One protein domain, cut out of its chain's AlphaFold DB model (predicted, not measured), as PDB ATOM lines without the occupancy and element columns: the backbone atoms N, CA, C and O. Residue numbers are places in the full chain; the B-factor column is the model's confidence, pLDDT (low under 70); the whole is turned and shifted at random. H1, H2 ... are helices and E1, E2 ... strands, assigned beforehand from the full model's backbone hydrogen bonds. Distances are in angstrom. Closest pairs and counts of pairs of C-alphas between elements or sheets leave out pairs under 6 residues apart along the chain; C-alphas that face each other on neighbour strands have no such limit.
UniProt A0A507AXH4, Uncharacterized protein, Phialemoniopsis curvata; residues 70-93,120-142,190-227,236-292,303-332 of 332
ATOM      1  N   THR A  70     -13.297  10.598  32.365       87.62
ATOM      2  CA  THR A  70     -14.048   9.420  31.910       87.62
ATOM      3  C   THR A  70     -13.377   8.725  30.722       87.62
ATOM      4  O   THR A  70     -13.294   7.498  30.714       87.62
ATOM      5  N   ALA A  71     -12.811   9.477  29.773       90.81
ATOM      6  CA  ALA A  71     -12.129   8.912  28.608       90.81
ATOM      7  C   ALA A  71     -10.830   8.176  28.983       90.81
ATOM      8  O   ALA A  71     -10.622   7.043  28.544       90.81
ATOM      9  N   LEU A  72      -9.992   8.774  29.844       92.25
ATOM     10  CA  LEU A  72      -8.760   8.137  30.326       92.25
ATOM     11  C   LEU A  72      -9.064   6.845  31.089       92.25
ATOM     12  O   LEU A  72      -8.500   5.795  30.788       92.25
ATOM     13  N   SER A  73     -10.004   6.899  32.035       93.50
ATOM     14  CA  SER A  73     -10.386   5.719  32.819       93.50
ATOM     15  C   SER A  73     -10.968   4.596  31.949       93.50
ATOM     16  O   SER A  73     -10.709   3.418  32.204       93.50
ATOM     17  N   ALA A  74     -11.713   4.937  30.891       95.38
ATOM     18  CA  ALA A  74     -12.210   3.965  29.926       95.38
ATOM     19  C   ALA A  74     -11.066   3.314  29.131       95.38
ATOM     20  O   ALA A  74     -11.065   2.093  28.974       95.38
ATOM     21  N   ALA A  75     -10.079   4.095  28.679       95.81
ATOM     22  CA  ALA A  75      -8.906   3.575  27.977       95.81
ATOM     23  C   ALA A  75      -8.069   2.641  28.868       95.81
ATOM     24  O   ALA A  75      -7.711   1.549  28.433       95.81
ATOM     25  N   ILE A  76      -7.838   3.013  30.133       95.81
ATOM     26  CA  ILE A  76      -7.121   2.175  31.111       95.81
ATOM     27  C   ILE A  76      -7.871   0.860  31.358       95.81
ATOM     28  O   ILE A  76      -7.263  -0.208  31.368       95.81
ATOM     29  N   ARG A  77      -9.202   0.900  31.498       97.00
ATOM     30  CA  ARG A  77     -10.011  -0.316  31.677       97.00
ATOM     31  C   ARG A  77      -9.924  -1.246  30.466       97.00
ATOM     32  O   ARG A  77      -9.778  -2.452  30.641       97.00
ATOM     33  N   ARG A  78      -9.997  -0.693  29.249       97.88
ATOM     34  CA  ARG A  78      -9.805  -1.465  28.010       97.88
ATOM     35  C   ARG A  78      -8.412  -2.084  27.957       97.88
ATOM     36  O   ARG A  78      -8.283  -3.255  27.629       97.88
ATOM     37  N   LEU A  79      -7.389  -1.333  28.353       97.50
ATOM     38  CA  LEU A  79      -6.016  -1.821  28.402       97.50
ATOM     39  C   LEU A  79      -5.828  -2.974  29.396       97.50
ATOM     40  O   LEU A  79      -5.147  -3.944  29.074       97.50
ATOM     41  N   ALA A  80      -6.455  -2.899  30.569       97.12
ATOM     42  CA  ALA A  80      -6.442  -3.991  31.537       97.12
ATOM     43  C   ALA A  80      -7.147  -5.250  30.999       97.12
ATOM     44  O   ALA A  80      -6.638  -6.351  31.180       97.12
ATOM     45  N   SER A  81      -8.271  -5.095  30.288       97.81
ATOM     46  CA  SER A  81      -8.937  -6.219  29.608       97.81
ATOM     47  C   SER A  81      -8.028  -6.839  28.546       97.81
ATOM     48  O   SER A  81      -7.798  -8.043  28.552       97.81
ATOM     49  N   LEU A  82      -7.427  -6.004  27.695       97.81
ATOM     50  CA  LEU A  82      -6.494  -6.440  26.657       97.81
ATOM     51  C   LEU A  82      -5.280  -7.185  27.242       97.81
ATOM     52  O   LEU A  82      -4.775  -8.137  26.646       97.81
ATOM     53  N   HIS A  83      -4.799  -6.777  28.416       96.88
ATOM     54  CA  HIS A  83      -3.705  -7.457  29.110       96.88
ATOM     55  C   HIS A  83      -4.044  -8.913  29.460       96.88
ATOM     56  O   HIS A  83      -3.180  -9.781  29.330       96.88
ATOM     57  N   VAL A  84      -5.280  -9.178  29.889       96.81
ATOM     58  CA  VAL A  84      -5.767 -10.534  30.180       96.81
ATOM     59  C   VAL A  84      -5.954 -11.314  28.881       96.81
ATOM     60  O   VAL A  84      -5.395 -12.397  28.739       96.81
ATOM     61  N   ASP A  85      -6.622 -10.727  27.887       97.19
ATOM     62  CA  ASP A  85      -6.871 -11.405  26.611       97.19
ATOM     63  C   ASP A  85      -5.561 -11.788  25.888       97.19
ATOM     64  O   ASP A  85      -5.455 -12.850  25.275       97.19
ATOM     65  N   THR A  86      -4.523 -10.946  25.976       96.12
ATOM     66  CA  THR A  86      -3.198 -11.260  25.407       96.12
ATOM     67  C   THR A  86      -2.495 -12.406  26.134       96.12
ATOM     68  O   THR A  86      -1.765 -13.155  25.483       96.12
ATOM     69  N   LEU A  87      -2.717 -12.585  27.442       94.25
ATOM     70  CA  LEU A  87      -2.222 -13.750  28.187       94.25
ATOM     71  C   LEU A  87      -2.928 -15.029  27.749       94.25
ATOM     72  O   LEU A  87      -2.258 -16.023  27.476       94.25
ATOM     73  N   ASP A  88      -4.253 -14.989  27.632       93.62
ATOM     74  CA  ASP A  88      -5.039 -16.136  27.176       93.62
ATOM     75  C   ASP A  88      -4.645 -16.532  25.745       93.62
ATOM     76  O   ASP A  88      -4.427 -17.709  25.442       93.62
ATOM     77  N   CYS A  89      -4.448 -15.539  24.870       94.50
ATOM     78  CA  CYS A  89      -3.956 -15.756  23.513       94.50
ATOM     79  C   CYS A  89      -2.544 -16.364  23.505       94.50
ATOM     80  O   CYS A  89      -2.295 -17.313  22.757       94.50
ATOM     81  N   LEU A  90      -1.636 -15.890  24.362       92.19
ATOM     82  CA  LEU A  90      -0.294 -16.462  24.503       92.19
ATOM     83  C   LEU A  90      -0.331 -17.909  25.017       92.19
ATOM     84  O   LEU A  90       0.361 -18.758  24.463       92.19
ATOM     85  N   GLY A  91      -1.186 -18.224  25.993       89.50
ATOM     86  CA  GLY A  91      -1.384 -19.593  26.485       89.50
ATOM     87  C   GLY A  91      -1.974 -20.549  25.439       89.50
ATOM     88  O   GLY A  91      -1.771 -21.760  25.510       89.50
ATOM     89  N   SER A  92      -2.675 -20.012  24.436       89.44
ATOM     90  CA  SER A  92      -3.184 -20.772  23.288       89.44
ATOM     91  C   SER A  92      -2.130 -21.037  22.206       89.44
ATOM     92  O   SER A  92      -2.350 -21.865  21.315       89.44
ATOM     93  N   PHE A  93      -0.992 -20.336  22.263       86.69
ATOM     94  CA  PHE A  93       0.062 -20.460  21.270       86.69
ATOM     95  C   PHE A  93       0.712 -21.846  21.397       86.69
ATOM     96  O   PHE A  93       1.129 -22.225  22.491       86.69
ATOM     97  N   PHE A 120      -4.911 -21.907  18.428       91.75
ATOM     98  CA  PHE A 120      -4.447 -20.561  18.102       91.75
ATOM     99  C   PHE A 120      -5.215 -19.992  16.905       91.75
ATOM    100  O   PHE A 120      -5.387 -20.672  15.890       91.75
ATOM    101  N   SER A 121      -5.659 -18.739  17.010       93.88
ATOM    102  CA  SER A 121      -6.413 -18.041  15.963       93.88
ATOM    103  C   SER A 121      -5.708 -16.758  15.539       93.88
ATOM    104  O   SER A 121      -5.464 -15.871  16.356       93.88
ATOM    105  N   PHE A 122      -5.435 -16.626  14.239       94.19
ATOM    106  CA  PHE A 122      -4.883 -15.387  13.684       94.19
ATOM    107  C   PHE A 122      -5.873 -14.223  13.723       94.19
ATOM    108  O   PHE A 122      -5.451 -13.085  13.912       94.19
ATOM    109  N   ASP A 123      -7.174 -14.500  13.582       93.81
ATOM    110  CA  ASP A 123      -8.208 -13.466  13.699       93.81
ATOM    111  C   ASP A 123      -8.173 -12.828  15.096       93.81
ATOM    112  O   ASP A 123      -8.288 -11.609  15.219       93.81
ATOM    113  N   GLU A 124      -7.931 -13.633  16.135       95.25
ATOM    114  CA  GLU A 124      -7.813 -13.137  17.507       95.25
ATOM    115  C   GLU A 124      -6.536 -12.315  17.706       95.25
ATOM    116  O   GLU A 124      -6.607 -11.197  18.209       95.25
ATOM    117  N   LEU A 125      -5.381 -12.789  17.219       96.94
ATOM    118  CA  LEU A 125      -4.137 -12.009  17.263       96.94
ATOM    119  C   LEU A 125      -4.302 -10.628  16.595       96.94
ATOM    120  O   LEU A 125      -3.877  -9.605  17.142       96.94
ATOM    121  N   PHE A 126      -4.944 -10.573  15.425       96.56
ATOM    122  CA  PHE A 126      -5.195  -9.312  14.724       96.56
ATOM    123  C   PHE A 126      -6.219  -8.426  15.439       96.56
ATOM    124  O   PHE A 126      -6.027  -7.207  15.482       96.56
ATOM    125  N   ARG A 127      -7.268  -9.008  16.035       97.25
ATOM    126  CA  ARG A 127      -8.236  -8.282  16.870       97.25
ATOM    127  C   ARG A 127      -7.542  -7.609  18.055       97.25
ATOM    128  O   ARG A 127      -7.690  -6.402  18.217       97.25
ATOM    129  N   LEU A 128      -6.742  -8.355  18.819       97.88
ATOM    130  CA  LEU A 128      -6.005  -7.847  19.985       97.88
ATOM    131  C   LEU A 128      -5.047  -6.716  19.608       97.88
ATOM    132  O   LEU A 128      -4.962  -5.698  20.291       97.88
ATOM    133  N   THR A 129      -4.356  -6.862  18.481       98.19
ATOM    134  CA  THR A 129      -3.430  -5.834  17.989       98.19
ATOM    135  C   THR A 129      -4.166  -4.579  17.525       98.19
ATOM    136  O   THR A 129      -3.701  -3.466  17.755       98.19
ATOM    137  N   THR A 130      -5.336  -4.738  16.902       97.81
ATOM    138  CA  THR A 130      -6.193  -3.609  16.510       97.81
ATOM    139  C   THR A 130      -6.716  -2.877  17.743       97.81
ATOM    140  O   THR A 130      -6.627  -1.657  17.810       97.81
ATOM    141  N   GLU A 131      -7.179  -3.611  18.755       98.19
ATOM    142  CA  GLU A 131      -7.619  -3.033  20.025       98.19
ATOM    143  C   GLU A 131      -6.479  -2.291  20.739       98.19
ATOM    144  O   GLU A 131      -6.685  -1.188  21.246       98.19
ATOM    145  N   PHE A 132      -5.258  -2.833  20.708       98.31
ATOM    146  CA  PHE A 132      -4.072  -2.139  21.211       98.31
ATOM    147  C   PHE A 132      -3.838  -0.800  20.493       98.31
ATOM    148  O   PHE A 132      -3.609   0.217  21.147       98.31
ATOM    149  N   VAL A 133      -3.938  -0.779  19.158       97.81
ATOM    150  CA  VAL A 133      -3.820   0.448  18.349       97.81
ATOM    151  C   VAL A 133      -4.899   1.464  18.728       97.81
ATOM    152  O   VAL A 133      -4.575   2.624  18.965       97.81
ATOM    153  N   GLU A 134      -6.157   1.042  18.857       97.44
ATOM    154  CA  GLU A 134      -7.261   1.927  19.249       97.44
ATOM    155  C   GLU A 134      -7.068   2.528  20.649       97.44
ATOM    156  O   GLU A 134      -7.397   3.692  20.881       97.44
ATOM    157  N   ILE A 135      -6.527   1.754  21.596       97.12
ATOM    158  CA  ILE A 135      -6.198   2.249  22.939       97.12
ATOM    159  C   ILE A 135      -5.076   3.287  22.859       97.12
ATOM    160  O   ILE A 135      -5.191   4.347  23.476       97.12
ATOM    161  N   LEU A 136      -4.017   3.024  22.083       96.06
ATOM    162  CA  LEU A 136      -2.949   4.000  21.859       96.06
ATOM    163  C   LEU A 136      -3.504   5.294  21.247       96.06
ATOM    164  O   LEU A 136      -3.142   6.379  21.696       96.06
ATOM    165  N   GLU A 137      -4.382   5.205  20.248       95.31
ATOM    166  CA  GLU A 137      -5.041   6.366  19.632       95.31
ATOM    167  C   GLU A 137      -5.896   7.139  20.644       95.31
ATOM    168  O   GLU A 137      -5.797   8.364  20.726       95.31
ATOM    169  N   ALA A 138      -6.686   6.437  21.464       94.69
ATOM    170  CA  ALA A 138      -7.505   7.053  22.502       94.69
ATOM    171  C   ALA A 138      -6.650   7.797  23.538       94.69
ATOM    172  O   ALA A 138      -6.974   8.926  23.900       94.69
ATOM    173  N   LEU A 139      -5.535   7.204  23.975       93.50
ATOM    174  CA  LEU A 139      -4.620   7.826  24.935       93.50
ATOM    175  C   LEU A 139      -3.911   9.058  24.355       93.50
ATOM    176  O   LEU A 139      -3.721  10.042  25.073       93.50
ATOM    177  N   HIS A 140      -3.591   9.045  23.058       91.19
ATOM    178  CA  HIS A 140      -3.063  10.212  22.343       91.19
ATOM    179  C   HIS A 140      -4.088  11.334  22.164       91.19
ATOM    180  O   HIS A 140      -3.716  12.506  22.164       91.19
ATOM    181  N   ALA A 141      -5.363  10.991  21.967       91.94
ATOM    182  CA  ALA A 141      -6.421  11.967  21.725       91.94
ATOM    183  C   ALA A 141      -6.801  12.767  22.980       91.94
ATOM    184  O   ALA A 141      -7.390  13.843  22.858       91.94
ATOM    185  N   ILE A 142      -6.472  12.265  24.177       90.38
ATOM    186  CA  ILE A 142      -6.702  12.975  25.436       90.38
ATOM    187  C   ILE A 142      -5.809  14.221  25.443       90.38
ATOM    188  O   ILE A 142      -4.581  14.095  25.444       90.38
ATOM    189  N   SER A 190       2.715  12.986  29.057       84.25
ATOM    190  CA  SER A 190       2.848  13.532  30.420       84.25
ATOM    191  C   SER A 190       1.551  13.499  31.242       84.25
ATOM    192  O   SER A 190       1.605  13.634  32.461       84.25
ATOM    193  N   HIS A 191       0.394  13.329  30.597       86.88
ATOM    194  CA  HIS A 191      -0.907  13.145  31.245       86.88
ATOM    195  C   HIS A 191      -1.218  11.695  31.634       86.88
ATOM    196  O   HIS A 191      -2.199  11.468  32.337       86.88
ATOM    197  N   VAL A 192      -0.430  10.727  31.164       91.06
ATOM    198  CA  VAL A 192      -0.593   9.304  31.471       91.06
ATOM    199  C   VAL A 192       0.346   8.948  32.616       91.06
ATOM    200  O   VAL A 192       1.530   9.280  32.591       91.06
ATOM    201  N   ASP A 193      -0.190   8.295  33.641       92.62
ATOM    202  CA  ASP A 193       0.594   7.858  34.786       92.62
ATOM    203  C   ASP A 193       1.557   6.714  34.416       92.62
ATOM    204  O   ASP A 193       1.375   5.989  33.434       92.62
ATOM    205  N   GLU A 194       2.601   6.545  35.226       92.81
ATOM    206  CA  GLU A 194       3.643   5.546  34.991       92.81
ATOM    207  C   GLU A 194       3.100   4.109  34.966       92.81
ATOM    208  O   GLU A 194       3.529   3.316  34.127       92.81
ATOM    209  N   ALA A 195       2.117   3.774  35.812       94.81
ATOM    210  CA  ALA A 195       1.547   2.428  35.854       94.81
ATOM    211  C   ALA A 195       0.808   2.092  34.550       94.81
ATOM    212  O   ALA A 195       0.970   0.994  34.014       94.81
ATOM    213  N   THR A 196       0.073   3.051  33.983       95.44
ATOM    214  CA  THR A 196      -0.562   2.898  32.668       95.44
ATOM    215  C   THR A 196       0.474   2.688  31.555       95.44
ATOM    216  O   THR A 196       0.274   1.830  30.692       95.44
ATOM    217  N   VAL A 197       1.610   3.400  31.577       94.62
ATOM    218  CA  VAL A 197       2.701   3.187  30.601       94.62
ATOM    219  C   VAL A 197       3.314   1.792  30.734       94.62
ATOM    220  O   VAL A 197       3.549   1.122  29.727       94.62
ATOM    221  N   LEU A 198       3.542   1.314  31.957       94.94
ATOM    222  CA  LEU A 198       4.053  -0.039  32.186       94.94
ATOM    223  C   LEU A 198       3.056  -1.110  31.730       94.94
ATOM    224  O   LEU A 198       3.456  -2.109  31.131       94.94
ATOM    225  N   LEU A 199       1.756  -0.886  31.939       96.44
ATOM    226  CA  LEU A 199       0.714  -1.786  31.453       96.44
ATOM    227  C   LEU A 199       0.684  -1.837  29.915       96.44
ATOM    228  O   LEU A 199       0.602  -2.927  29.347       96.44
ATOM    229  N   LEU A 200       0.840  -0.691  29.239       96.62
ATOM    230  CA  LEU A 200       0.995  -0.627  27.778       96.62
ATOM    231  C   LEU A 200       2.207  -1.418  27.302       96.62
ATOM    232  O   LEU A 200       2.095  -2.195  26.354       96.62
ATOM    233  N   ALA A 201       3.348  -1.232  27.963       95.94
ATOM    234  CA  ALA A 201       4.579  -1.936  27.635       95.94
ATOM    235  C   ALA A 201       4.436  -3.450  27.820       95.94
ATOM    236  O   ALA A 201       4.929  -4.217  26.995       95.94
ATOM    237  N   SER A 202       3.709  -3.887  28.849       96.31
ATOM    238  CA  SER A 202       3.425  -5.303  29.071       96.31
ATOM    239  C   SER A 202       2.553  -5.901  27.959       96.31
ATOM    240  O   SER A 202       2.919  -6.927  27.381       96.31
ATOM    241  N   CYS A 203       1.451  -5.239  27.585       98.06
ATOM    242  CA  CYS A 203       0.604  -5.675  26.466       98.06
ATOM    243  C   CYS A 203       1.389  -5.718  25.146       98.06
ATOM    244  O   CYS A 203       1.318  -6.696  24.402       98.06
ATOM    245  N   HIS A 204       2.183  -4.680  24.879       97.69
ATOM    246  CA  HIS A 204       3.044  -4.592  23.701       97.69
ATOM    247  C   HIS A 204       4.069  -5.722  23.640       97.69
ATOM    248  O   HIS A 204       4.192  -6.373  22.605       97.69
ATOM    249  N   SER A 205       4.755  -6.002  24.750       96.75
ATOM    250  CA  SER A 205       5.745  -7.076  24.835       96.75
ATOM    251  C   SER A 205       5.128  -8.447  24.551       96.75
ATOM    252  O   SER A 205       5.709  -9.229  23.801       96.75
ATOM    253  N   ARG A 206       3.921  -8.730  25.053       95.94
ATOM    254  CA  ARG A 206       3.222  -9.996  24.767       95.94
ATOM    255  C   ARG A 206       2.779 -10.115  23.318       95.94
ATOM    256  O   ARG A 206       2.940 -11.176  22.718       95.94
ATOM    257  N   LEU A 207       2.275  -9.029  22.733       97.31
ATOM    258  CA  LEU A 207       1.991  -8.996  21.300       97.31
ATOM    259  C   LEU A 207       3.273  -9.256  20.497       97.31
ATOM    260  O   LEU A 207       3.262 -10.106  19.610       97.31
ATOM    261  N   LEU A 208       4.395  -8.613  20.840       96.50
ATOM    262  CA  LEU A 208       5.686  -8.895  20.205       96.50
ATOM    263  C   LEU A 208       6.066 -10.374  20.309       96.50
ATOM    264  O   LEU A 208       6.465 -10.952  19.304       96.50
ATOM    265  N   GLN A 209       5.924 -10.996  21.480       94.75
ATOM    266  CA  GLN A 209       6.225 -12.419  21.663       94.75
ATOM    267  C   GLN A 209       5.364 -13.309  20.753       94.75
ATOM    268  O   GLN A 209       5.905 -14.169  20.054       94.75
ATOM    269  N   LEU A 210       4.050 -13.061  20.695       95.31
ATOM    270  CA  LEU A 210       3.124 -13.775  19.810       95.31
ATOM    271  C   LEU A 210       3.540 -13.659  18.337       95.31
ATOM    272  O   LEU A 210       3.670 -14.667  17.641       95.31
ATOM    273  N   TYR A 211       3.788 -12.438  17.856       96.94
ATOM    274  CA  TYR A 211       4.192 -12.219  16.467       96.94
ATOM    275  C   TYR A 211       5.568 -12.806  16.162       96.94
ATOM    276  O   TYR A 211       5.713 -13.482  15.146       96.94
ATOM    277  N   SER A 212       6.564 -12.608  17.025       94.44
ATOM    278  CA  SER A 212       7.893 -13.200  16.856       94.44
ATOM    279  C   SER A 212       7.806 -14.722  16.754       94.44
ATOM    280  O   SER A 212       8.380 -15.304  15.836       94.44
ATOM    281  N   GLY A 213       7.005 -15.369  17.608       92.81
ATOM    282  CA  GLY A 213       6.769 -16.811  17.539       92.81
ATOM    283  C   GLY A 213       6.115 -17.256  16.227       92.81
ATOM    284  O   GLY A 213       6.505 -18.275  15.652       92.81
ATOM    285  N   VAL A 214       5.141 -16.497  15.712       94.06
ATOM    286  CA  VAL A 214       4.528 -16.749  14.395       94.06
ATOM    287  C   VAL A 214       5.568 -16.636  13.280       94.06
ATOM    288  O   VAL A 214       5.673 -17.528  12.439       94.06
ATOM    289  N   ILE A 215       6.326 -15.541  13.261       94.81
ATOM    290  CA  ILE A 215       7.272 -15.209  12.195       94.81
ATOM    291  C   ILE A 215       8.428 -16.212  12.159       94.81
ATOM    292  O   ILE A 215       8.738 -16.733  11.089       94.81
ATOM    293  N   GLN A 216       8.975 -16.588  13.316       91.44
ATOM    294  CA  GLN A 216       9.984 -17.645  13.417       91.44
ATOM    295  C   GLN A 216       9.470 -18.982  12.873       91.44
ATOM    296  O   GLN A 216      10.180 -19.684  12.156       91.44
ATOM    297  N   ARG A 217       8.206 -19.339  13.136       89.25
ATOM    298  CA  ARG A 217       7.614 -20.560  12.559       89.25
ATOM    299  C   ARG A 217       7.476 -20.485  11.058       89.25
ATOM    300  O   ARG A 217       7.714 -21.487  10.390       89.25
ATOM    301  N   MET A 218       7.105 -19.327  10.523       92.38
ATOM    302  CA  MET A 218       7.061 -19.132   9.078       92.38
ATOM    303  C   MET A 218       8.450 -19.301   8.466       92.38
ATOM    304  O   MET A 218       8.574 -20.059   7.508       92.38
ATOM    305  N   GLN A 219       9.487 -18.692   9.055       90.56
ATOM    306  CA  GLN A 219      10.886 -18.859   8.631       90.56
ATOM    307  C   GLN A 219      11.286 -20.336   8.616       90.56
ATOM    308  O   GLN A 219      11.651 -20.866   7.568       90.56
ATOM    309  N   MET A 220      11.089 -21.039   9.734       84.25
ATOM    310  CA  MET A 220      11.371 -22.472   9.852       84.25
ATOM    311  C   MET A 220      10.622 -23.321   8.812       84.25
ATOM    312  O   MET A 220      11.184 -24.260   8.243       84.25
ATOM    313  N   CYS A 221       9.356 -23.001   8.527       85.69
ATOM    314  CA  CYS A 221       8.586 -23.693   7.492       85.69
ATOM    315  C   CYS A 221       9.166 -23.468   6.089       85.69
ATOM    316  O   CYS A 221       9.162 -24.394   5.277       85.69
ATOM    317  N   ILE A 222       9.635 -22.254   5.797       87.25
ATOM    318  CA  ILE A 222      10.190 -21.886   4.491       87.25
ATOM    319  C   ILE A 222      11.558 -22.543   4.283       87.25
ATOM    320  O   ILE A 222      11.778 -23.179   3.253       87.25
ATOM    321  N   GLU A 223      12.454 -22.420   5.262       86.00
ATOM    322  CA  GLU A 223      13.860 -22.818   5.134       86.00
ATOM    323  C   GLU A 223      14.054 -24.332   5.239       86.00
ATOM    324  O   GLU A 223      14.853 -24.919   4.507       86.00
ATOM    325  N   HIS A 224      13.302 -24.989   6.120       77.69
ATOM    326  CA  HIS A 224      13.565 -26.380   6.484       77.69
ATOM    327  C   HIS A 224      12.441 -27.341   6.093       77.69
ATOM    328  O   HIS A 224      12.581 -28.549   6.278       77.69
ATOM    329  N   SER A 225      11.325 -26.838   5.547       74.25
ATOM    330  CA  SER A 225      10.129 -27.649   5.263       74.25
ATOM    331  C   SER A 225       9.718 -28.521   6.462       74.25
ATOM    332  O   SER A 225       9.274 -29.659   6.287       74.25
ATOM    333  N   LEU A 226       9.915 -28.008   7.686       68.44
ATOM    334  CA  LEU A 226       9.707 -28.782   8.905       68.44
ATOM    335  C   LEU A 226       8.255 -29.227   9.003       68.44
ATOM    336  O   LEU A 226       7.317 -28.435   8.889       68.44
ATOM    337  N   ARG A 227       8.079 -30.526   9.240       66.50
ATOM    338  CA  ARG A 227       6.784 -31.082   9.593       66.50
ATOM    339  C   ARG A 227       6.609 -30.914  11.100       66.50
ATOM    340  O   ARG A 227       7.518 -31.300  11.835       66.50
ATOM    341  N   VAL A 236      -4.444 -24.726  14.422       84.75
ATOM    342  CA  VAL A 236      -4.257 -23.338  13.993       84.75
ATOM    343  C   VAL A 236      -5.405 -22.969  13.073       84.75
ATOM    344  O   VAL A 236      -5.636 -23.627  12.061       84.75
ATOM    345  N   ILE A 237      -6.122 -21.904  13.414       89.56
ATOM    346  CA  ILE A 237      -7.151 -21.329  12.554       89.56
ATOM    347  C   ILE A 237      -6.530 -20.180  11.774       89.56
ATOM    348  O   ILE A 237      -6.150 -19.148  12.332       89.56
ATOM    349  N   LEU A 238      -6.424 -20.383  10.464       89.62
ATOM    350  CA  LEU A 238      -6.021 -19.356   9.521       89.62
ATOM    351  C   LEU A 238      -7.195 -18.401   9.264       89.62
ATOM    352  O   LEU A 238      -8.345 -18.850   9.204       89.62
ATOM    353  N   PRO A 239      -6.912 -17.101   9.093       84.94
ATOM    354  CA  PRO A 239      -7.949 -16.082   9.055       84.94
ATOM    355  C   PRO A 239      -8.744 -16.164   7.751       84.94
ATOM    356  O   PRO A 239      -8.281 -16.705   6.746       84.94
ATOM    357  N   LYS A 240      -9.959 -15.618   7.738       88.56
ATOM    358  CA  LYS A 240     -10.787 -15.603   6.523       88.56
ATOM    359  C   LYS A 240     -10.113 -14.768   5.425       88.56
ATOM    360  O   LYS A 240      -9.802 -13.599   5.636       88.56
ATOM    361  N   VAL A 241      -9.963 -15.327   4.223       81.50
ATOM    362  CA  VAL A 241      -9.348 -14.613   3.087       81.50
ATOM    363  C   VAL A 241     -10.424 -14.109   2.144       81.50
ATOM    364  O   VAL A 241     -11.189 -14.905   1.604       81.50
ATOM    365  N   GLN A 242     -10.459 -12.803   1.886       81.75
ATOM    366  CA  GLN A 242     -11.290 -12.232   0.828       81.75
ATOM    367  C   GLN A 242     -10.432 -11.417  -0.142       81.75
ATOM    368  O   GLN A 242      -9.903 -10.369   0.215       81.75
ATOM    369  N   VAL A 243     -10.301 -11.895  -1.382       73.19
ATOM    370  CA  VAL A 243      -9.575 -11.219  -2.466       73.19
ATOM    371  C   VAL A 243     -10.533 -11.028  -3.640       73.19
ATOM    372  O   VAL A 243     -10.808 -11.950  -4.408       73.19
ATOM    373  N   GLY A 244     -11.082  -9.818  -3.766       82.56
ATOM    374  CA  GLY A 244     -12.106  -9.517  -4.769       82.56
ATOM    375  C   GLY A 244     -13.374 -10.353  -4.558       82.56
ATOM    376  O   GLY A 244     -13.983 -10.310  -3.489       82.56
ATOM    377  N   SER A 245     -13.777 -11.117  -5.576       84.88
ATOM    378  CA  SER A 245     -14.917 -12.044  -5.501       84.88
ATOM    379  C   SER A 245     -14.581 -13.387  -4.841       84.88
ATOM    380  O   SER A 245     -15.494 -14.149  -4.524       84.88
ATOM    381  N   LEU A 246     -13.298 -13.693  -4.622       77.44
ATOM    382  CA  LEU A 246     -12.871 -14.916  -3.949       77.44
ATOM    383  C   LEU A 246     -12.967 -14.716  -2.434       77.44
ATOM    384  O   LEU A 246     -12.223 -13.924  -1.867       77.44
ATOM    385  N   SER A 247     -13.862 -15.452  -1.777       84.25
ATOM    386  CA  SER A 247     -13.942 -15.536  -0.316       84.25
ATOM    387  C   SER A 247     -13.649 -16.970   0.102       84.25
ATOM    388  O   SER A 247     -14.452 -17.864  -0.154       84.25
ATOM    389  N   LEU A 248     -12.522 -17.189   0.770       79.75
ATOM    390  CA  LEU A 248     -12.190 -18.460   1.400       79.75
ATOM    391  C   LEU A 248     -12.638 -18.416   2.865       79.75
ATOM    392  O   LEU A 248     -12.377 -17.419   3.544       79.75
ATOM    393  N   PRO A 249     -13.336 -19.453   3.358       86.31
ATOM    394  CA  PRO A 249     -13.666 -19.541   4.775       86.31
ATOM    395  C   PRO A 249     -12.381 -19.654   5.615       86.31
ATOM    396  O   PRO A 249     -11.337 -20.023   5.068       86.31
ATOM    397  N   PRO A 250     -12.453 -19.380   6.932       89.50
ATOM    398  CA  PRO A 250     -11.367 -19.707   7.848       89.50
ATOM    399  C   PRO A 250     -10.918 -21.158   7.648       89.50
ATOM    400  O   PRO A 250     -11.750 -22.066   7.562       89.50
ATOM    401  N   LEU A 251      -9.608 -21.367   7.537       90.56
ATOM    402  CA  LEU A 251      -9.030 -22.685   7.292       90.56
ATOM    403  C   LEU A 251      -8.408 -23.201   8.586       90.56
ATOM    404  O   LEU A 251      -7.412 -22.659   9.059       90.56
ATOM    405  N   GLN A 252      -8.982 -24.263   9.143       90.94
ATOM    406  CA  GLN A 252      -8.349 -24.997  10.231       90.94
ATOM    407  C   GLN A 252      -7.239 -25.875   9.660       90.94
ATOM    408  O   GLN A 252      -7.467 -26.673   8.748       90.94
ATOM    409  N   VAL A 253      -6.043 -25.723  10.214       87.81
ATOM    410  CA  VAL A 253      -4.890 -26.564   9.926       87.81
ATOM    411  C   VAL A 253      -4.521 -27.307  11.199       87.81
ATOM    412  O   VAL A 253      -4.347 -26.702  12.257       87.81
ATOM    413  N   ASP A 254      -4.419 -28.624  11.080       87.88
ATOM    414  CA  ASP A 254      -3.958 -29.522  12.134       87.88
ATOM    415  C   ASP A 254      -3.252 -30.742  11.514       87.88
ATOM    416  O   ASP A 254      -2.991 -30.792  10.307       87.88
ATOM    417  N   GLN A 255      -2.902 -31.729  12.340       83.81
ATOM    418  CA  GLN A 255      -2.238 -32.946  11.874       83.81
ATOM    419  C   GLN A 255      -3.121 -33.801  10.944       83.81
ATOM    420  O   GLN A 255      -2.597 -34.445  10.032       83.81
ATOM    421  N   ALA A 256      -4.438 -33.821  11.166       86.06
ATOM    422  CA  ALA A 256      -5.393 -34.612  10.389       86.06
ATOM    423  C   ALA A 256      -5.820 -33.903   9.092       86.06
ATOM    424  O   ALA A 256      -6.131 -34.554   8.096       86.06
ATOM    425  N   SER A 257      -5.794 -32.574   9.101       85.50
ATOM    426  CA  SER A 257      -6.148 -31.680   8.007       85.50
ATOM    427  C   SER A 257      -4.994 -30.701   7.751       85.50
ATOM    428  O   SER A 257      -5.089 -29.519   8.101       85.50
ATOM    429  N   PRO A 258      -3.877 -31.165   7.155       83.69
ATOM    430  CA  PRO A 258      -2.787 -30.277   6.780       83.69
ATOM    431  C   PRO A 258      -3.246 -29.282   5.710       83.69
ATOM    432  O   PRO A 258      -4.235 -29.500   5.005       83.69
ATOM    433  N   ALA A 259      -2.487 -28.196   5.547       80.38
ATOM    434  CA  ALA A 259      -2.764 -27.228   4.497       80.38
ATOM    435  C   ALA A 259      -2.832 -27.931   3.122       80.38
ATOM    436  O   ALA A 259      -1.961 -28.746   2.803       80.38
ATOM    437  N   PRO A 260      -3.840 -27.616   2.290       79.25
ATOM    438  CA  PRO A 260      -4.153 -28.408   1.102       79.25
ATOM    439  C   PRO A 260      -3.070 -28.331   0.017       79.25
ATOM    440  O   PRO A 260      -2.980 -29.222  -0.825       79.25
ATOM    441  N   SER A 261      -2.244 -27.279   0.009       87.88
ATOM    442  CA  SER A 261      -1.115 -27.154  -0.915       87.88
ATOM    443  C   SER A 261      -0.055 -26.163  -0.420       87.88
ATOM    444  O   SER A 261      -0.355 -25.261   0.365       87.88
ATOM    445  N   LYS A 262       1.169 -26.265  -0.961       86.94
ATOM    446  CA  LYS A 262       2.251 -25.287  -0.731       86.94
ATOM    447  C   LYS A 262       1.853 -23.869  -1.162       86.94
ATOM    448  O   LYS A 262       2.172 -22.911  -0.468       86.94
ATOM    449  N   ALA A 263       1.131 -23.742  -2.278       89.25
ATOM    450  CA  ALA A 263       0.643 -22.455  -2.770       89.25
ATOM    451  C   ALA A 263      -0.353 -21.820  -1.789       89.25
ATOM    452  O   ALA A 263      -0.264 -20.630  -1.502       89.25
ATOM    453  N   THR A 264      -1.255 -22.624  -1.217       88.88
ATOM    454  CA  THR A 264      -2.191 -22.168  -0.183       88.88
ATOM    455  C   THR A 264      -1.440 -21.681   1.053       88.88
ATOM    456  O   THR A 264      -1.693 -20.568   1.503       88.88
ATOM    457  N   SER A 265      -0.479 -22.454   1.569       89.44
ATOM    458  CA  SER A 265       0.333 -22.035   2.720       89.44
ATOM    459  C   SER A 265       1.089 -20.732   2.455       89.44
ATOM    460  O   SER A 265       1.036 -19.825   3.279       89.44
ATOM    461  N   SER A 266       1.735 -20.610   1.290       90.88
ATOM    462  CA  SER A 266       2.456 -19.395   0.888       90.88
ATOM    463  C   SER A 266       1.527 -18.180   0.818       90.88
ATOM    464  O   SER A 266       1.840 -17.141   1.393       90.88
ATOM    465  N   MET A 267       0.339 -18.324   0.222       91.69
ATOM    466  CA  MET A 267      -0.667 -17.260   0.171       91.69
ATOM    467  C   MET A 267      -1.071 -16.782   1.575       91.69
ATOM    468  O   MET A 267      -1.127 -15.578   1.821       91.69
ATOM    469  N   TYR A 268      -1.319 -17.709   2.508       92.19
ATOM    470  CA  TYR A 268      -1.647 -17.358   3.892       92.19
ATOM    471  C   TYR A 268      -0.481 -16.679   4.616       92.19
ATOM    472  O   TYR A 268      -0.704 -15.683   5.300       92.19
ATOM    473  N   MET A 269       0.754 -17.158   4.440       94.00
ATOM    474  CA  MET A 269       1.943 -16.519   5.019       94.00
ATOM    475  C   MET A 269       2.131 -15.089   4.494       94.00
ATOM    476  O   MET A 269       2.357 -14.173   5.284       94.00
ATOM    477  N   VAL A 270       1.967 -14.863   3.186       94.00
ATOM    478  CA  VAL A 270       2.026 -13.519   2.581       94.00
ATOM    479  C   VAL A 270       0.938 -12.613   3.153       94.00
ATOM    480  O   VAL A 270       1.207 -11.472   3.523       94.00
ATOM    481  N   MET A 271      -0.293 -13.105   3.266       94.19
ATOM    482  CA  MET A 271      -1.389 -12.318   3.827       94.19
ATOM    483  C   MET A 271      -1.141 -11.967   5.299       94.19
ATOM    484  O   MET A 271      -1.270 -10.804   5.673       94.19
ATOM    485  N   ILE A 272      -0.762 -12.945   6.125       94.25
ATOM    486  CA  ILE A 272      -0.497 -12.729   7.550       94.25
ATOM    487  C   ILE A 272       0.635 -11.721   7.724       94.25
ATOM    488  O   ILE A 272       0.471 -10.758   8.469       94.25
ATOM    489  N   THR A 273       1.753 -11.890   7.017       96.38
ATOM    490  CA  THR A 273       2.880 -10.949   7.094       96.38
ATOM    491  C   THR A 273       2.474  -9.551   6.634       96.38
ATOM    492  O   THR A 273       2.790  -8.587   7.317       96.38
ATOM    493  N   THR A 274       1.704  -9.421   5.550       95.12
ATOM    494  CA  THR A 274       1.210  -8.120   5.057       95.12
ATOM    495  C   THR A 274       0.314  -7.413   6.078       95.12
ATOM    496  O   THR A 274       0.520  -6.234   6.366       95.12
ATOM    497  N   LEU A 275      -0.662  -8.120   6.658       94.88
ATOM    498  CA  LEU A 275      -1.543  -7.562   7.692       94.88
ATOM    499  C   LEU A 275      -0.754  -7.180   8.949       94.88
ATOM    500  O   LEU A 275      -0.959  -6.105   9.510       94.88
ATOM    501  N   SER A 276       0.202  -8.023   9.344       96.44
ATOM    502  CA  SER A 276       1.112  -7.750  10.460       96.44
ATOM    503  C   SER A 276       1.909  -6.469  10.212       96.44
ATOM    504  O   SER A 276       1.952  -5.609  11.087       96.44
ATOM    505  N   THR A 277       2.480  -6.289   9.014       97.00
ATOM    506  CA  THR A 277       3.193  -5.058   8.640       97.00
ATOM    507  C   THR A 277       2.308  -3.830   8.826       97.00
ATOM    508  O   THR A 277       2.730  -2.884   9.483       97.00
ATOM    509  N   GLN A 278       1.075  -3.853   8.312       96.38
ATOM    510  CA  GLN A 278       0.161  -2.709   8.397       96.38
ATOM    511  C   GLN A 278      -0.195  -2.348   9.846       96.38
ATOM    512  O   GLN A 278      -0.217  -1.170  10.208       96.38
ATOM    513  N   LEU A 279      -0.453  -3.349  10.690       96.88
ATOM    514  CA  LEU A 279      -0.759  -3.133  12.105       96.88
ATOM    515  C   LEU A 279       0.448  -2.551  12.853       96.88
ATOM    516  O   LEU A 279       0.327  -1.534  13.536       96.88
ATOM    517  N   TRP A 280       1.633  -3.132  12.665       97.62
ATOM    518  CA  TRP A 280       2.855  -2.681  13.334       97.62
ATOM    519  C   TRP A 280       3.393  -1.352  12.792       97.62
ATOM    520  O   TRP A 280       4.063  -0.612  13.515       97.62
ATOM    521  N   GLU A 281       3.062  -0.983  11.555       96.94
ATOM    522  CA  GLU A 281       3.263   0.374  11.046       96.94
ATOM    523  C   GLU A 281       2.434   1.402  11.812       96.94
ATOM    524  O   GLU A 281       2.977   2.445  12.179       96.94
ATOM    525  N   ARG A 282       1.164   1.100  12.113       97.25
ATOM    526  CA  ARG A 282       0.314   1.982  12.925       97.25
ATOM    527  C   ARG A 282       0.807   2.087  14.361       97.25
ATOM    528  O   ARG A 282       0.938   3.200  14.863       97.25
ATOM    529  N   VAL A 283       1.162   0.964  14.992       96.69
ATOM    530  CA  VAL A 283       1.780   0.968  16.331       96.69
ATOM    531  C   VAL A 283       3.040   1.836  16.326       96.69
ATOM    532  O   VAL A 283       3.173   2.743  17.142       96.69
ATOM    533  N   GLY A 284       3.939   1.621  15.361       95.50
ATOM    534  CA  GLY A 284       5.173   2.392  15.242       95.50
ATOM    535  C   GLY A 284       4.938   3.885  14.997       95.50
ATOM    536  O   GLY A 284       5.680   4.704  15.533       95.50
ATOM    537  N   LEU A 285       3.914   4.255  14.221       95.25
ATOM    538  CA  LEU A 285       3.532   5.652  14.015       95.25
ATOM    539  C   LEU A 285       3.111   6.298  15.337       95.25
ATOM    540  O   LEU A 285       3.658   7.336  15.693       95.25
ATOM    541  N   LEU A 286       2.209   5.657  16.081       94.19
ATOM    542  CA  LEU A 286       1.697   6.164  17.355       94.19
ATOM    543  C   LEU A 286       2.816   6.302  18.395       94.19
ATOM    544  O   LEU A 286       2.944   7.344  19.029       94.19
ATOM    545  N   LEU A 287       3.705   5.312  18.505       92.38
ATOM    546  CA  LEU A 287       4.856   5.404  19.409       92.38
ATOM    547  C   LEU A 287       5.834   6.534  19.023       92.38
ATOM    548  O   LEU A 287       6.528   7.069  19.885       92.38
ATOM    549  N   ARG A 288       5.901   6.933  17.745       90.81
ATOM    550  CA  ARG A 288       6.745   8.047  17.266       90.81
ATOM    551  C   ARG A 288       6.070   9.410  17.358       90.81
ATOM    552  O   ARG A 288       6.759  10.408  17.526       90.81
ATOM    553  N   THR A 289       4.745   9.487  17.240       86.38
ATOM    554  CA  THR A 289       4.004  10.740  17.459       86.38
ATOM    555  C   THR A 289       4.228  11.246  18.877       86.38
ATOM    556  O   THR A 289       4.305  12.452  19.106       86.38
ATOM    557  N   GLY A 290       4.430  10.318  19.810       71.38
ATOM    558  CA  GLY A 290       4.867  10.616  21.153       71.38
ATOM    559  C   GLY A 290       6.373  10.842  21.309       71.38
ATOM    560  O   GLY A 290       6.924  10.424  22.324       71.38
ATOM    561  N   ASP A 291       7.061  11.487  20.361       66.19
ATOM    562  CA  ASP A 291       8.497  11.777  20.472       66.19
ATOM    563  C   ASP A 291       8.796  13.281  20.410       66.19
ATOM    564  O   ASP A 291       8.986  13.877  19.353       66.19
ATOM    565  N   GLY A 292       8.833  13.904  21.588       62.91
ATOM    566  CA  GLY A 292       9.509  15.179  21.820       62.91
ATOM    567  C   GLY A 292      10.978  14.980  22.213       62.91
ATOM    568  O   GLY A 292      11.696  15.963  22.412       62.91
ATOM    569  N   ALA A 303      16.982   7.949  33.563       82.25
ATOM    570  CA  ALA A 303      15.734   7.635  32.876       82.25
ATOM    571  C   ALA A 303      14.753   6.924  33.823       82.25
ATOM    572  O   ALA A 303      15.082   5.916  34.453       82.25
ATOM    573  N   ASN A 304      13.518   7.424  33.903       87.19
ATOM    574  CA  ASN A 304      12.477   6.759  34.688       87.19
ATOM    575  C   ASN A 304      11.995   5.466  33.995       87.19
ATOM    576  O   ASN A 304      12.195   5.278  32.790       87.19
ATOM    577  N   ALA A 305      11.341   4.562  34.732       88.69
ATOM    578  CA  ALA A 305      10.963   3.252  34.192       88.69
ATOM    579  C   ALA A 305      10.020   3.376  32.982       88.69
ATOM    580  O   ALA A 305      10.182   2.646  32.001       88.69
ATOM    581  N   SER A 306       9.109   4.359  32.993       88.88
ATOM    582  CA  SER A 306       8.253   4.670  31.839       88.88
ATOM    583  C   SER A 306       9.033   5.042  30.568       88.88
ATOM    584  O   SER A 306       8.620   4.669  29.472       88.88
ATOM    585  N   GLU A 307      10.165   5.745  30.684       87.19
ATOM    586  CA  GLU A 307      11.011   6.110  29.536       87.19
ATOM    587  C   GLU A 307      11.647   4.888  28.906       87.19
ATOM    588  O   GLU A 307      11.584   4.687  27.694       87.19
ATOM    589  N   LEU A 308      12.244   4.053  29.758       89.12
ATOM    590  CA  LEU A 308      12.904   2.828  29.345       89.12
ATOM    591  C   LEU A 308      11.901   1.890  28.680       89.12
ATOM    592  O   LEU A 308      12.193   1.321  27.629       89.12
ATOM    593  N   ALA A 309      10.706   1.764  29.261       91.38
ATOM    594  CA  ALA A 309       9.613   0.988  28.698       91.38
ATOM    595  C   ALA A 309       9.214   1.509  27.307       91.38
ATOM    596  O   ALA A 309       9.133   0.728  26.360       91.38
ATOM    597  N   TRP A 310       9.053   2.823  27.153       90.56
ATOM    598  CA  TRP A 310       8.699   3.448  25.879       90.56
ATOM    599  C   TRP A 310       9.763   3.240  24.793       90.56
ATOM    600  O   TRP A 310       9.442   2.839  23.671       90.56
ATOM    601  N   CYS A 311      11.040   3.460  25.122       89.88
ATOM    602  CA  CYS A 311      12.156   3.195  24.212       89.88
ATOM    603  C   CYS A 311      12.178   1.723  23.783       89.88
ATOM    604  O   CYS A 311      12.223   1.430  22.588       89.88
ATOM    605  N   ARG A 312      12.019   0.791  24.730       91.44
ATOM    606  CA  ARG A 312      11.943  -0.646  24.428       91.44
ATOM    607  C   ARG A 312      10.767  -0.996  23.522       91.44
ATOM    608  O   ARG A 312      10.930  -1.804  22.611       91.44
ATOM    609  N   MET A 313       9.600  -0.384  23.725       94.69
ATOM    610  CA  MET A 313       8.450  -0.602  22.846       94.69
ATOM    611  C   MET A 313       8.747  -0.153  21.408       94.69
ATOM    612  O   MET A 313       8.410  -0.857  20.450       94.69
ATOM    613  N   LYS A 314       9.403   0.999  21.230       93.12
ATOM    614  CA  LYS A 314       9.822   1.486  19.906       93.12
ATOM    615  C   LYS A 314      10.810   0.533  19.245       93.12
ATOM    616  O   LYS A 314      10.595   0.144  18.097       93.12
ATOM    617  N   ASP A 315      11.853   0.140  19.967       92.44
ATOM    618  CA  ASP A 315      12.899  -0.743  19.451       92.44
ATOM    619  C   ASP A 315      12.328  -2.110  19.080       92.44
ATOM    620  O   ASP A 315      12.519  -2.577  17.959       92.44
ATOM    621  N   GLY A 316      11.527  -2.706  19.965       94.81
ATOM    622  CA  GLY A 316      10.845  -3.969  19.698       94.81
ATOM    623  C   GLY A 316       9.911  -3.890  18.486       94.81
ATOM    624  O   GLY A 316       9.902  -4.797  17.658       94.81
ATOM    625  N   THR A 317       9.198  -2.771  18.313       96.31
ATOM    626  CA  THR A 317       8.372  -2.528  17.116       96.31
ATOM    627  C   THR A 317       9.221  -2.466  15.845       96.31
ATOM    628  O   THR A 317       8.864  -3.070  14.835       96.31
ATOM    629  N   ASN A 318      10.343  -1.741  15.866       94.69
ATOM    630  CA  ASN A 318      11.229  -1.633  14.706       94.69
ATOM    631  C   ASN A 318      11.848  -2.994  14.349       94.69
ATOM    632  O   ASN A 318      11.850  -3.366  13.177       94.69
ATOM    633  N   ASN A 319      12.303  -3.752  15.349       95.44
ATOM    634  CA  ASN A 319      12.886  -5.078  15.158       95.44
ATOM    635  C   ASN A 319      11.872  -6.061  14.570       95.44
ATOM    636  O   ASN A 319      12.162  -6.713  13.570       95.44
ATOM    637  N   LEU A 320      10.652  -6.114  15.112       96.50
ATOM    638  CA  LEU A 320       9.620  -6.993  14.565       96.50
ATOM    639  C   LEU A 320       9.271  -6.636  13.114       96.50
ATOM    640  O   LEU A 320       9.076  -7.525  12.289       96.50
ATOM    641  N   LYS A 321       9.232  -5.344  12.766       96.62
ATOM    642  CA  LYS A 321       9.027  -4.930  11.372       96.62
ATOM    643  C   LYS A 321      10.128  -5.456  10.449       96.62
ATOM    644  O   LYS A 321       9.801  -5.930   9.364       96.62
ATOM    645  N   LEU A 322      11.393  -5.400  10.872       96.25
ATOM    646  CA  LEU A 322      12.515  -5.951  10.102       96.25
ATOM    647  C   LEU A 322      12.367  -7.465   9.898       96.25
ATOM    648  O   LEU A 322      12.525  -7.942   8.775       96.25
ATOM    649  N   GLU A 323      11.987  -8.203  10.943       96.06
ATOM    650  CA  GLU A 323      11.739  -9.648  10.861       96.06
ATOM    651  C   GLU A 323      10.590  -9.992   9.900       96.06
ATOM    652  O   GLU A 323      10.719 -10.883   9.057       96.06
ATOM    653  N   ILE A 324       9.481  -9.246   9.955       95.94
ATOM    654  CA  ILE A 324       8.366  -9.426   9.017       95.94
ATOM    655  C   ILE A 324       8.832  -9.174   7.575       95.94
ATOM    656  O   ILE A 324       8.538  -9.979   6.689       95.94
ATOM    657  N   THR A 325       9.583  -8.095   7.331       96.38
ATOM    658  CA  THR A 325      10.132  -7.784   6.003       96.38
ATOM    659  C   THR A 325      11.076  -8.877   5.509       96.38
ATOM    660  O   THR A 325      11.011  -9.254   4.339       96.38
ATOM    661  N   ARG A 326      11.906  -9.445   6.389       96.19
ATOM    662  CA  ARG A 326      12.776 -10.578   6.055       96.19
ATOM    663  C   ARG A 326      11.962 -11.775   5.564       96.19
ATOM    664  O   ARG A 326      12.262 -12.313   4.503       96.19
ATOM    665  N   VAL A 327      10.901 -12.159   6.277       95.44
ATOM    666  CA  VAL A 327      10.028 -13.273   5.856       95.44
ATOM    667  C   VAL A 327       9.307 -12.981   4.551       95.44
ATOM    668  O   VAL A 327       9.231 -13.854   3.693       95.44
ATOM    669  N   GLN A 328       8.817 -11.757   4.361       95.56
ATOM    670  CA  GLN A 328       8.213 -11.350   3.091       95.56
ATOM    671  C   GLN A 328       9.187 -11.515   1.925       95.56
ATOM    672  O   GLN A 328       8.776 -11.950   0.854       95.56
ATOM    673  N   HIS A 329      10.468 -11.218   2.142       96.00
ATOM    674  CA  HIS A 329      11.493 -11.370   1.118       96.00
ATOM    675  C   HIS A 329      11.793 -12.838   0.786       96.00
ATOM    676  O   HIS A 329      12.067 -13.144  -0.368       96.00
ATOM    677  N   LEU A 330      11.702 -13.737   1.774       93.94
ATOM    678  CA  LEU A 330      11.846 -15.188   1.589       93.94
ATOM    679  C   LEU A 330      10.645 -15.836   0.878       93.94
ATOM    680  O   LEU A 330      10.750 -16.956   0.383       93.94
ATOM    681  N   LEU A 331       9.490 -15.165   0.863       92.69
ATOM    682  CA  LEU A 331       8.267 -15.645   0.214       92.69
ATOM    683  C   LEU A 331       8.176 -15.272  -1.280       92.69
ATOM    684  O   LEU A 331       7.251 -15.748  -1.941       92.69
ATOM    685  N   GLN A 332       9.084 -14.427  -1.784       91.25
ATOM    686  CA  GLN A 332       9.164 -13.986  -3.185       91.25
ATOM    687  C   GLN A 332      10.055 -14.910  -4.016       91.25
ATOM    688  O   GLN A 332       9.655 -15.206  -5.165       91.25
TER     689      GLN A 332
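Overview. This is residues 70 to 93, 120 to 142, 190 to 227, 236 to 292 and 303 to 332 of the 332 residues of an uncharacterized protein of Phialemoniopsis curvata (UniProt A0A507AXH4). Five long helices, H1 to H5, stand nearly side by side in an elongated up-and-down bundle, each running against the one before it. At one end a thin two-stranded ribbon, E1 running on into E2 and folding back through E3 into E4, crosses near the first residues of H2, and its tip, residues 242 to 247, sticks out free. The printed part has 172 residues with five named helices and four named strands, in the order H1 H2 H3 E1 E2 E3 E4 H4 H5; the strands make two antiparallel sheets, E1 - E4 and E2 - E3. The class is mostly helix, and the whole is compact, with a radius of gyration of the C-alphas of 17.3 A and spans of 52 by 32 by 29 A.

Arrangement. H1, residues 70 to 91, touches H2, residues 122 to 141, at a shallow tilt of 24 degrees, opposite ways; their closest C-alphas, of Ala 75 and Ile 135, are 5.9 A apart. H3, residues 194 to 224, touches H1 with residues 196 to 210 alone, closest at the C-alphas of His 83 and Cys 203, 5.4 A. H3 also touches H2, at Thr 129 and Leu 207, their closest C-alphas, 7.1 A apart. E1, residues 236 to 238, is the antiparallel neighbour of E4, residues 251 to 254, with N 236 and O 253 at 2.9 A. E2, residues 241 to 243, and E3, residues 246 to 248, form a hairpin, with N 243 and O 246 at 2.8 A. The closest C-alphas of E1 and H2, of Leu 238 and Phe 122, are 5.9 A apart. H4, residues 262 to 289, touches H2 the same way at a shallow tilt of 13 degrees, closest at the C-alphas of Val 133 and Val 283, 6.0 A. H5, residues 305 to 330, touches H3 at Glu 194 and Ser 306, their closest C-alphas, 5.7 A apart, and H4 at Thr 273 and Ile 324, 6.0 A between these closest C-alphas. H1 is apart from H4 and H5. In H1, H2, H3, H4 and H5 every O i to N i+4 pair is within hydrogen-bond range.

Along the chain. H1 begins at C-alpha 70, (-14.048, 9.420, 31.910), and is 32.1 A long; H2 is 28.6 A, H3 43.9 A, H4 40.4 A and H5 37.5 A. H5 ends at C-alpha 330, (11.846, -15.188, 1.589).

Size, cuts and confidence. The C-alphas farthest apart, of Ala 256 and Gly 292, are 53.2 A apart. Four cuts leave gaps between C-alphas of 5.5 A from 93 to 120, 10.8 A from 142 to 190, 14.2 A from 227 to 236 and 14.8 A from 292 to 303. Of the links printed whole, none is long. Residues 226 to 227 and 291 to 292 have pLDDT under 70.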